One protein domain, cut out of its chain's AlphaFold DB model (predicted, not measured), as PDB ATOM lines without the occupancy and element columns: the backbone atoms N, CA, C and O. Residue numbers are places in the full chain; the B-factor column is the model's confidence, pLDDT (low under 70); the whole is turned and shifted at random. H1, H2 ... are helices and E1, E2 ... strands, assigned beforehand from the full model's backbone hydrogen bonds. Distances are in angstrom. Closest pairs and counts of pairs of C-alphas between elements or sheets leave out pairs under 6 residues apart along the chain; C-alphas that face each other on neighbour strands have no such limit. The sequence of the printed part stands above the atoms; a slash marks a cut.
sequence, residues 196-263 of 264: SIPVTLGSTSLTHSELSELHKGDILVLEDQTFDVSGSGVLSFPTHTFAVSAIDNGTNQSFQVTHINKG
ATOM      1  N   SER A 196     -22.811  -3.240  10.277       80.56
ATOM      2  CA  SER A 196     -21.976  -2.038  10.301       80.56
ATOM      3  C   SER A 196     -21.744  -1.570   8.875       80.56
ATOM      4  O   SER A 196     -21.291  -2.347   8.032       80.56
ATOM      5  N   ILE A 197     -22.080  -0.314   8.601       77.75
ATOM      6  CA  ILE A 197     -21.905   0.306   7.291       77.75
ATOM      7  C   ILE A 197     -21.178   1.631   7.507       77.75
ATOM      8  O   ILE A 197     -21.610   2.421   8.351       77.75
ATOM      9  N   PRO A 198     -20.075   1.883   6.784       85.38
ATOM     10  CA  PRO A 198     -19.391   3.159   6.879       85.38
ATOM     11  C   PRO A 198     -20.278   4.275   6.323       85.38
ATOM     12  O   PRO A 198     -20.911   4.128   5.278       85.38
ATOM     13  N   VAL A 199     -20.291   5.416   7.010       86.94
ATOM     14  CA  VAL A 199     -20.892   6.643   6.484       86.94
ATOM     15  C   VAL A 199     -19.887   7.285   5.533       86.94
ATOM     16  O   VAL A 199     -18.866   7.821   5.961       86.94
ATOM     17  N   THR A 200     -20.154   7.200   4.232       89.31
ATOM     18  CA  THR A 200     -19.328   7.835   3.201       89.31
ATOM     19  C   THR A 200     -19.793   9.270   2.987       89.31
ATOM     20  O   THR A 200     -20.907   9.486   2.524       89.31
ATOM     21  N   LEU A 201     -18.938  10.249   3.297       90.62
ATOM     22  CA  LEU A 201     -19.248  11.677   3.117       90.62
ATOM     23  C   LEU A 201     -19.284  12.089   1.637       90.62
ATOM     24  O   LEU A 201     -20.063  12.955   1.247       90.62
ATOM     25  N   GLY A 202     -18.464  11.439   0.816       90.38
ATOM     26  CA  GLY A 202     -18.408  11.636  -0.624       90.38
ATOM     27  C   GLY A 202     -17.207  10.931  -1.243       90.38
ATOM     28  O   GLY A 202     -16.501  10.177  -0.564       90.38
ATOM     29  N   SER A 203     -16.972  11.190  -2.523       93.38
ATOM     30  CA  SER A 203     -15.840  10.670  -3.287       93.38
ATOM     31  C   SER A 203     -15.158  11.762  -4.104       93.38
ATOM     32  O   SER A 203     -15.756  12.774  -4.463       93.38
ATOM     33  N   THR A 204     -13.873  11.556  -4.370       95.62
ATOM     34  CA  THR A 204     -13.060  12.377  -5.267       95.62
ATOM     35  C   THR A 204     -12.115  11.459  -6.025       95.62
ATOM     36  O   THR A 204     -11.644  10.459  -5.466       95.62
ATOM     37  N   SER A 205     -11.866  11.764  -7.291       95.94
ATOM     38  CA  SER A 205     -10.944  11.011  -8.130       95.94
ATOM     39  C   SER A 205      -9.588  11.702  -8.147       95.94
ATOM     40  O   SER A 205      -9.484  12.870  -8.496       95.94
ATOM     41  N   LEU A 206      -8.533  10.969  -7.797       95.62
ATOM     42  CA  LEU A 206      -7.160  11.458  -7.878       95.62
ATOM     43  C   LEU A 206      -6.360  10.555  -8.808       95.62
ATOM     44  O   LEU A 206      -6.460   9.325  -8.756       95.62
ATOM     45  N   THR A 207      -5.529  11.163  -9.642       96.94
ATOM     46  CA  THR A 207      -4.486  10.441 -10.363       96.94
ATOM     47  C   THR A 207      -3.430   9.928  -9.386       96.94
ATOM     48  O   THR A 207      -3.270  10.418  -8.266       96.94
ATOM     49  N   HIS A 208      -2.655   8.935  -9.818       96.81
ATOM     50  CA  HIS A 208      -1.572   8.398  -8.995       96.81
ATOM     51  C   HIS A 208      -0.526   9.469  -8.628       96.81
ATOM     52  O   HIS A 208      -0.003   9.450  -7.516       96.81
ATOM     53  N   SER A 209      -0.215  10.394  -9.544       96.38
ATOM     54  CA  SER A 209       0.710  11.503  -9.279       96.38
ATOM     55  C   SER A 209       0.183  12.429  -8.188       96.38
ATOM     56  O   SER A 209       0.898  12.681  -7.224       96.38
ATOM     57  N   GLU A 210      -1.083  12.844  -8.271       96.56
ATOM     58  CA  GLU A 210      -1.701  13.722  -7.266       96.56
ATOM     59  C   GLU A 210      -1.745  13.051  -5.893       96.56
ATOM     60  O   GLU A 210      -1.408  13.669  -4.888       96.56
ATOM     61  N   LEU A 211      -2.073  11.755  -5.847       96.81
ATOM     62  CA  LEU A 211      -2.072  10.992  -4.601       96.81
ATOM     63  C   LEU A 211      -0.675  10.934  -3.960       96.81
ATOM     64  O   LEU A 211      -0.559  10.988  -2.737       96.81
ATOM     65  N   SER A 212       0.384  10.824  -4.771       97.06
ATOM     66  CA  SER A 212       1.771  10.771  -4.285       97.06
ATOM     67  C   SER A 212       2.306  12.114  -3.782       97.06
ATOM     68  O   SER A 212       3.281  12.137  -3.034       97.06
ATOM     69  N   GLU A 213       1.661  13.212  -4.171       97.38
ATOM     70  CA  GLU A 213       2.025  14.575  -3.780       97.38
ATOM     71  C   GLU A 213       1.252  15.072  -2.549       97.38
ATOM     72  O   GLU A 213       1.498  16.189  -2.095       97.38
ATOM     73  N   LEU A 214       0.354  14.261  -1.970       97.31
ATOM     74  CA  LEU A 214      -0.412  14.650  -0.787       97.31
ATOM     75  C   LEU A 214       0.443  14.706   0.481       97.31
ATOM     76  O   LEU A 214       1.131  13.755   0.858       97.31
ATOM     77  N   HIS A 215       0.299  15.809   1.205       97.19
ATOM     78  CA  HIS A 215       0.939  16.075   2.480       97.19
ATOM     79  C   HIS A 215      -0.090  16.321   3.590       97.19
ATOM     80  O   HIS A 215      -1.270  16.610   3.380       97.19
ATOM     81  N   LYS A 216       0.370  16.208   4.840       96.50
ATOM     82  CA  LYS A 216      -0.457  16.530   6.004       96.50
ATOM     83  C   LYS A 216      -0.840  18.012   5.970       96.50
ATOM     84  O   LYS A 216       0.029  18.869   6.092       96.50
ATOM     85  N   GLY A 217      -2.142  18.279   5.940       96.25
ATOM     86  CA  GLY A 217      -2.701  19.632   5.909       96.25
ATOM     87  C   GLY A 217      -3.330  19.999   4.569       96.25
ATOM     88  O   GLY A 217      -4.051  20.992   4.517       96.25
ATOM     89  N   ASP A 218      -3.120  19.188   3.530       96.44
ATOM     90  CA  ASP A 218      -3.774  19.382   2.242       96.44
ATOM     91  C   ASP A 218      -5.292  19.192   2.360       96.44
ATOM     92  O   ASP A 218      -5.789  18.378   3.146       96.44
ATOM     93  N   ILE A 219      -6.032  19.969   1.570       94.88
ATOM     94  CA  ILE A 219      -7.495  19.968   1.550       94.88
ATOM     95  C   ILE A 219      -7.953  19.283   0.268       94.88
ATOM     96  O   ILE A 219      -7.676  19.760  -0.831       94.88
ATOM     97  N   LEU A 220      -8.694  18.189   0.422       94.00
ATOM     98  CA  LEU A 220      -9.340  17.500  -0.688       94.00
ATOM     99  C   LEU A 220     -10.766  18.016  -0.863       94.00
ATOM    100  O   LEU A 220     -11.533  18.091   0.099       94.00
ATOM    101  N   VAL A 221     -11.124  18.332  -2.105       93.38
ATOM    102  CA  VAL A 221     -12.498  18.671  -2.480       93.38
ATOM    103  C   VAL A 221     -13.162  17.419  -3.038       93.38
ATOM    104  O   VAL A 221     -12.626  16.756  -3.926       93.38
ATOM    105  N   LEU A 222     -14.321  17.080  -2.480       92.94
ATOM    106  CA  LEU A 222     -15.131  15.953  -2.927       92.94
ATOM    107  C   LEU A 222     -15.912  16.355  -4.181       92.94
ATOM    108  O   LEU A 222     -16.580  17.392  -4.172       92.94
ATOM    109  N   GLU A 223     -15.812  15.542  -5.232       93.00
ATOM    110  CA  GLU A 223     -16.526  15.723  -6.503       93.00
ATOM    111  C   GLU A 223     -17.990  15.309  -6.344       93.00
ATOM    112  O   GLU A 223     -18.896  16.073  -6.676       93.00
ATOM    113  N   ASP A 224     -18.211  14.140  -5.738       92.25
ATOM    114  CA  ASP A 224     -19.536  13.611  -5.441       92.25
ATOM    115  C   ASP A 224     -19.770  13.662  -3.934       92.25
ATOM    116  O   ASP A 224     -19.166  12.911  -3.166       92.25
ATOM    117  N   GLN A 225     -20.644  14.562  -3.492       90.00
ATOM    118  CA  GLN A 225     -21.004  14.700  -2.082       90.00
ATOM    119  C   GLN A 225     -22.248  13.868  -1.779       90.00
ATOM    120  O   GLN A 225     -23.316  14.093  -2.346       90.00
ATOM    121  N   THR A 226     -22.119  12.915  -0.857       91.19
ATOM    122  CA  THR A 226     -23.250  12.119  -0.357       91.19
ATOM    123  C   THR A 226     -23.953  12.817   0.810       91.19
ATOM    124  O   THR A 226     -25.119  12.537   1.091       91.19
ATOM    125  N   PHE A 227     -23.232  13.711   1.491       93.00
ATOM    126  CA  PHE A 227     -23.713  14.539   2.592       93.00
ATOM    127  C   PHE A 227     -23.437  16.011   2.308       93.00
ATOM    128  O   PHE A 227     -22.374  16.363   1.798       93.00
ATOM    129  N   ASP A 228     -24.378  16.867   2.685       92.00
ATOM    130  CA  ASP A 228     -24.202  18.310   2.658       92.00
ATOM    131  C   ASP A 228     -23.543  18.840   3.945       92.00
ATOM    132  O   ASP A 228     -23.324  18.127   4.930       92.00
ATOM    133  N   VAL A 229     -23.247  20.140   3.952       89.81
ATOM    134  CA  VAL A 229     -22.633  20.835   5.096       89.81
ATOM    135  C   VAL A 229     -23.536  20.917   6.331       89.81
ATOM    136  O   VAL A 229     -23.047  21.226   7.415       89.81
ATOM    137  N   SER A 230     -24.839  20.654   6.189       91.25
ATOM    138  CA  SER A 230     -25.775  20.562   7.317       91.25
ATOM    139  C   SER A 230     -25.768  19.176   7.969       91.25
ATOM    140  O   SER A 230     -26.378  18.987   9.020       91.25
ATOM    141  N   GLY A 231     -25.064  18.209   7.369       91.06
ATOM    142  CA  GLY A 231     -25.047  16.817   7.801       91.06
ATOM    143  C   GLY A 231     -26.236  16.008   7.283       91.06
ATOM    144  O   GLY A 231     -26.477  14.907   7.781       91.06
ATOM    145  N   SER A 232     -26.972  16.522   6.296       94.56
ATOM    146  CA  SER A 232     -28.036  15.785   5.616       94.56
ATOM    147  C   SER A 232     -27.463  15.011   4.435       94.56
ATOM    148  O   SER A 232     -26.664  15.543   3.670       94.56
ATOM    149  N   GLY A 233     -27.858  13.754   4.267       93.88
ATOM    150  CA  GLY A 233     -27.320  12.904   3.208       93.88
ATOM    151  C   GLY A 233     -28.090  11.609   3.009       93.88
ATOM    152  O   GLY A 233     -29.194  11.431   3.529       93.88
ATOM    153  N   VAL A 234     -27.505  10.691   2.237       92.56
ATOM    154  CA  VAL A 234     -28.116   9.394   1.914       92.56
ATOM    155  C   VAL A 234     -27.178   8.243   2.271       92.56
ATOM    156  O   VAL A 234     -26.012   8.228   1.895       92.56
ATOM    157  N   LEU A 235     -27.702   7.235   2.968       90.88
ATOM    158  CA  LEU A 235     -27.028   5.958   3.191       90.88
ATOM    159  C   LEU A 235     -27.587   4.912   2.230       90.88
ATOM    160  O   LEU A 235     -28.785   4.621   2.247       90.88
ATOM    161  N   SER A 236     -26.716   4.322   1.417       86.88
ATOM    162  CA  SER A 236     -27.098   3.329   0.412       86.88
ATOM    163  C   SER A 236     -26.837   1.909   0.902       86.88
ATOM    164  O   SER A 236     -25.735   1.555   1.311       86.88
ATOM    165  N   PHE A 237     -27.871   1.082   0.819       84.38
ATOM    166  CA  PHE A 237     -27.866  -0.350   1.079       84.38
ATOM    167  C   PHE A 237     -28.174  -1.073  -0.237       84.38
ATOM    168  O   PHE A 237     -28.803  -0.485  -1.118       84.38
ATOM    169  N   PRO A 238     -27.830  -2.367  -0.377       80.69
ATOM    170  CA  PRO A 238     -28.067  -3.103  -1.621       80.69
ATOM    171  C   PRO A 238     -29.515  -3.061  -2.128       80.69
ATOM    172  O   PRO A 238     -29.750  -3.190  -3.321       80.69
ATOM    173  N   THR A 239     -30.487  -2.898  -1.228       83.56
ATOM    174  CA  THR A 239     -31.921  -2.916  -1.557       83.56
ATOM    175  C   THR A 239     -32.675  -1.662  -1.124       83.56
ATOM    176  O   THR A 239     -33.869  -1.556  -1.393       83.56
ATOM    177  N   HIS A 240     -32.030  -0.727  -0.425       88.94
ATOM    178  CA  HIS A 240     -32.691   0.439   0.166       88.94
ATOM    179  C   HIS A 240     -31.748   1.636   0.205       88.94
ATOM    180  O   HIS A 240     -30.541   1.483   0.336       88.94
ATOM    181  N   THR A 241     -32.301   2.838   0.173       90.44
ATOM    182  CA  THR A 241     -31.567   4.071   0.455       90.44
ATOM    183  C   THR A 241     -32.277   4.812   1.576       90.44
ATOM    184  O   THR A 241     -33.494   4.996   1.523       90.44
ATOM    185  N   PHE A 242     -31.527   5.247   2.578       93.25
ATOM    186  CA  PHE A 242     -32.046   5.950   3.743       93.25
ATOM    187  C   PHE A 242     -31.594   7.400   3.661       93.25
ATOM    188  O   PHE A 242     -30.394   7.662   3.676       93.25
ATOM    189  N   ALA A 243     -32.533   8.340   3.586       94.19
ATOM    190  CA  ALA A 243     -32.210   9.743   3.794       94.19
ATOM    191  C   ALA A 243     -32.009   9.966   5.293       94.19
ATOM    192  O   ALA A 243     -32.842   9.547   6.107       94.19
ATOM    193  N   VAL A 244     -30.904  10.600   5.658       95.19
ATOM    194  CA  VAL A 244     -30.513  10.808   7.049       95.19
ATOM    195  C   VAL A 244     -30.090  12.249   7.297       95.19
ATOM    196  O   VAL A 244     -29.643  12.934   6.383       95.19
ATOM    197  N   SER A 245     -30.213  12.693   8.543       95.00
ATOM    198  CA  SER A 245     -29.675  13.966   9.027       95.00
ATOM    199  C   SER A 245     -28.822  13.708  10.256       95.00
ATOM    200  O   SER A 245     -29.256  12.996  11.165       95.00
ATOM    201  N   ALA A 246     -27.624  14.281  10.302       92.62
ATOM    202  CA  ALA A 246     -26.805  14.271  11.502       92.62
ATOM    203  C   ALA A 246     -27.556  14.969  12.647       92.62
ATOM    204  O   ALA A 246     -28.192  16.005  12.453       92.62
ATOM    205  N   ILE A 247     -27.483  14.382  13.838       93.31
ATOM    206  CA  ILE A 247     -27.918  14.995  15.090       93.31
ATOM    207  C   ILE A 247     -26.671  15.231  15.930       93.31
ATOM    208  O   ILE A 247     -25.890  14.303  16.175       93.31
ATOM    209  N   ASP A 248     -26.520  16.466  16.399       87.50
ATOM    210  CA  ASP A 248     -25.510  16.810  17.387       87.50
ATOM    211  C   ASP A 248     -25.901  16.228  18.753       87.50
ATOM    212  O   ASP A 248     -26.828  16.697  19.412       87.50
ATOM    213  N   ASN A 249     -25.192  15.173  19.151       85.12
ATOM    214  CA  ASN A 249     -25.284  14.543  20.465       85.12
ATOM    215  C   ASN A 249     -23.921  14.622  21.185       85.12
ATOM    216  O   ASN A 249     -23.467  13.668  21.826       85.12
ATOM    217  N   GLY A 250     -23.237  15.767  21.063       86.50
ATOM    218  CA  GLY A 250     -21.942  16.016  21.688       86.50
ATOM    219  C   GLY A 250     -20.810  15.276  20.975       86.50
ATOM    220  O   GLY A 250     -20.565  15.476  19.791       86.50
ATOM    221  N   THR A 251     -20.079  14.413  21.688       84.75
ATOM    222  CA  THR A 251     -18.953  13.662  21.098       84.75
ATOM    223  C   THR A 251     -19.393  12.453  20.274       84.75
ATOM    224  O   THR A 251     -18.585  11.898  19.533       84.75
ATOM    225  N   ASN A 252     -20.649  12.026  20.412       81.19
ATOM    226  CA  ASN A 252     -21.193  10.899  19.667       81.19
ATOM    227  C   ASN A 252     -21.993  11.428  18.486       81.19
ATOM    228  O   ASN A 252     -23.098  11.943  18.652       81.19
ATOM    229  N   GLN A 253     -21.447  11.271  17.282       80.69
ATOM    230  CA  GLN A 253     -22.217  11.540  16.079       80.69
ATOM    231  C   GLN A 253     -23.295  10.474  15.921       80.69
ATOM    232  O   GLN A 253     -23.040   9.273  16.018       80.69
ATOM    233  N   SER A 254     -24.516  10.932  15.690       90.50
ATOM    234  CA  SER A 254     -25.667  10.076  15.449       90.50
ATOM    235  C   SER A 254     -26.457  10.628  14.278       90.50
ATOM    236  O   SER A 254     -26.371  11.815  13.976       90.50
ATOM    237  N   PHE A 255     -27.215   9.767  13.613       91.81
ATOM    238  CA  PHE A 255     -28.003  10.142  12.451       91.81
ATOM    239  C   PHE A 255     -29.464   9.779  12.690       91.81
ATOM    240  O   PHE A 255     -29.771   8.676  13.145       91.81
ATOM    241  N   GLN A 256     -30.366  10.697  12.361       94.19
ATOM    242  CA  GLN A 256     -31.793  10.427  12.287       94.19
ATOM    243  C   GLN A 256     -32.154  10.002  10.874       94.19
ATOM    244  O   GLN A 256     -31.859  10.719   9.922       94.19
ATOM    245  N   VAL A 257     -32.853   8.877  10.736       94.31
ATOM    246  CA  VAL A 257     -33.479   8.499   9.467       94.31
ATOM    247  C   VAL A 257     -34.710   9.373   9.250       94.31
ATOM    248  O   VAL A 257     -35.625   9.364  10.072       94.31
ATOM    249  N   THR A 258     -34.732  10.120   8.149       93.94
ATOM    250  CA  THR A 258     -35.861  10.983   7.776       93.94
ATOM    251  C   THR A 258     -36.782  10.296   6.774       93.94
ATOM    252  O   THR A 258     -37.998  10.407   6.894       93.94
ATOM    253  N   HIS A 259     -36.221   9.547   5.819       93.75
ATOM    254  CA  HIS A 259     -36.977   8.820   4.796       93.75
ATOM    255  C   HIS A 259     -36.295   7.498   4.441       93.75
ATOM    256  O   HIS A 259     -35.071   7.378   4.509       93.75
ATOM    257  N   ILE A 260     -37.087   6.513   4.018       93.94
ATOM    258  CA  ILE A 260     -36.601   5.211   3.553       93.94
ATOM    259  C   ILE A 260     -37.188   4.963   2.170       93.94
ATOM    260  O   ILE A 260     -38.406   4.869   2.025       93.94
ATOM    261  N   ASN A 261     -36.321   4.821   1.171       90.56
ATOM    262  CA  ASN A 261     -36.709   4.445  -0.181       90.56
ATOM    263  C   ASN A 261     -36.221   3.028  -0.469       90.56
ATOM    264  O   ASN A 261     -35.109   2.646  -0.104       90.56
ATOM    265  N   LYS A 262     -37.056   2.241  -1.140       87.19
ATOM    266  CA  LYS A 262     -36.670   0.920  -1.629       87.19
ATOM    267  C   LYS A 262     -35.941   1.096  -2.960       87.19
ATOM    268  O   LYS A 262     -36.469   1.755  -3.851       87.19
ATOM    269  N   GLY A 263     -34.733   0.545  -3.065       73.56
ATOM    270  CA  GLY A 263     -33.998   0.488  -4.325       73.56
ATOM    271  C   GLY A 263     -34.798  -0.325  -5.341       73.56
ATOM    272  O   GLY A 263     -35.365  -1.361  -4.983       73.56
TER     273      GLY A 263
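AT A GLANCE: This is residues 196 to 263 of the 264 residues of an uncharacterized protein of Marinomonas mediterranea (strain ATCC 700492 / JCM 21426 / NBRC 103028 / MMB-1) (UniProt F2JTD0). A strongly twisted sheet of three strands stands at one end, and from it a long loop reaches out to the short helix H1 and folds back, with residues 207 to 219 sticking out free. The loop's two legs are tied by a short antiparallel pairing of residues 202 to 203 with 224 to 225. The printed part has 68 residues, with named elements in the order H1, E1, E2, E3; the class is mostly strand, though under half of the residues are in named elements. The sheet's order is E1, E2, E3, antiparallel throughout, and the whole is loose, with a radius of gyration of the C-alphas of 14.9 A and spans of 40 by 32 by 21 A.

IN THESE COORDINATES: E3, residues 252 to 262, is 28.2 A long, bends by 62 degrees at residue 259 and ends at C-alpha 262 (-36.670, 0.920, -1.629). E2, residues 240 to 249, is 25.8 A long. E1, residues 232 to 236, begins at C-alpha 232 (-28.036, 15.785, 5.616). H1, residues 208 to 212, begins at C-alpha 208 (-1.572, 8.398, -8.995).

HOW THE PARTS SIT: E1, E2 and E3 form a meander, each strand the antiparallel neighbour of the one before. The hairpin E2 and E3 has N 245 and O 256 at 2.9 A, within hydrogen-bond range. In the hairpin E1 and E2, N 235 and O 242 are within that range at 2.8 A. H1 is not on the sheet, and is apart from E2 and E3. In H1 every O i to N i+4 pair is within hydrogen-bond range.

THE WHOLE: The C-alphas farthest apart, of Glu 213 and Lys 262, are 41.1 A apart. The printed part has no cut. The link from H1 to E1, 19 residues, is long; the other two are tight. The mean pLDDT of the printed part is 91.2, and no printed residue is under 70.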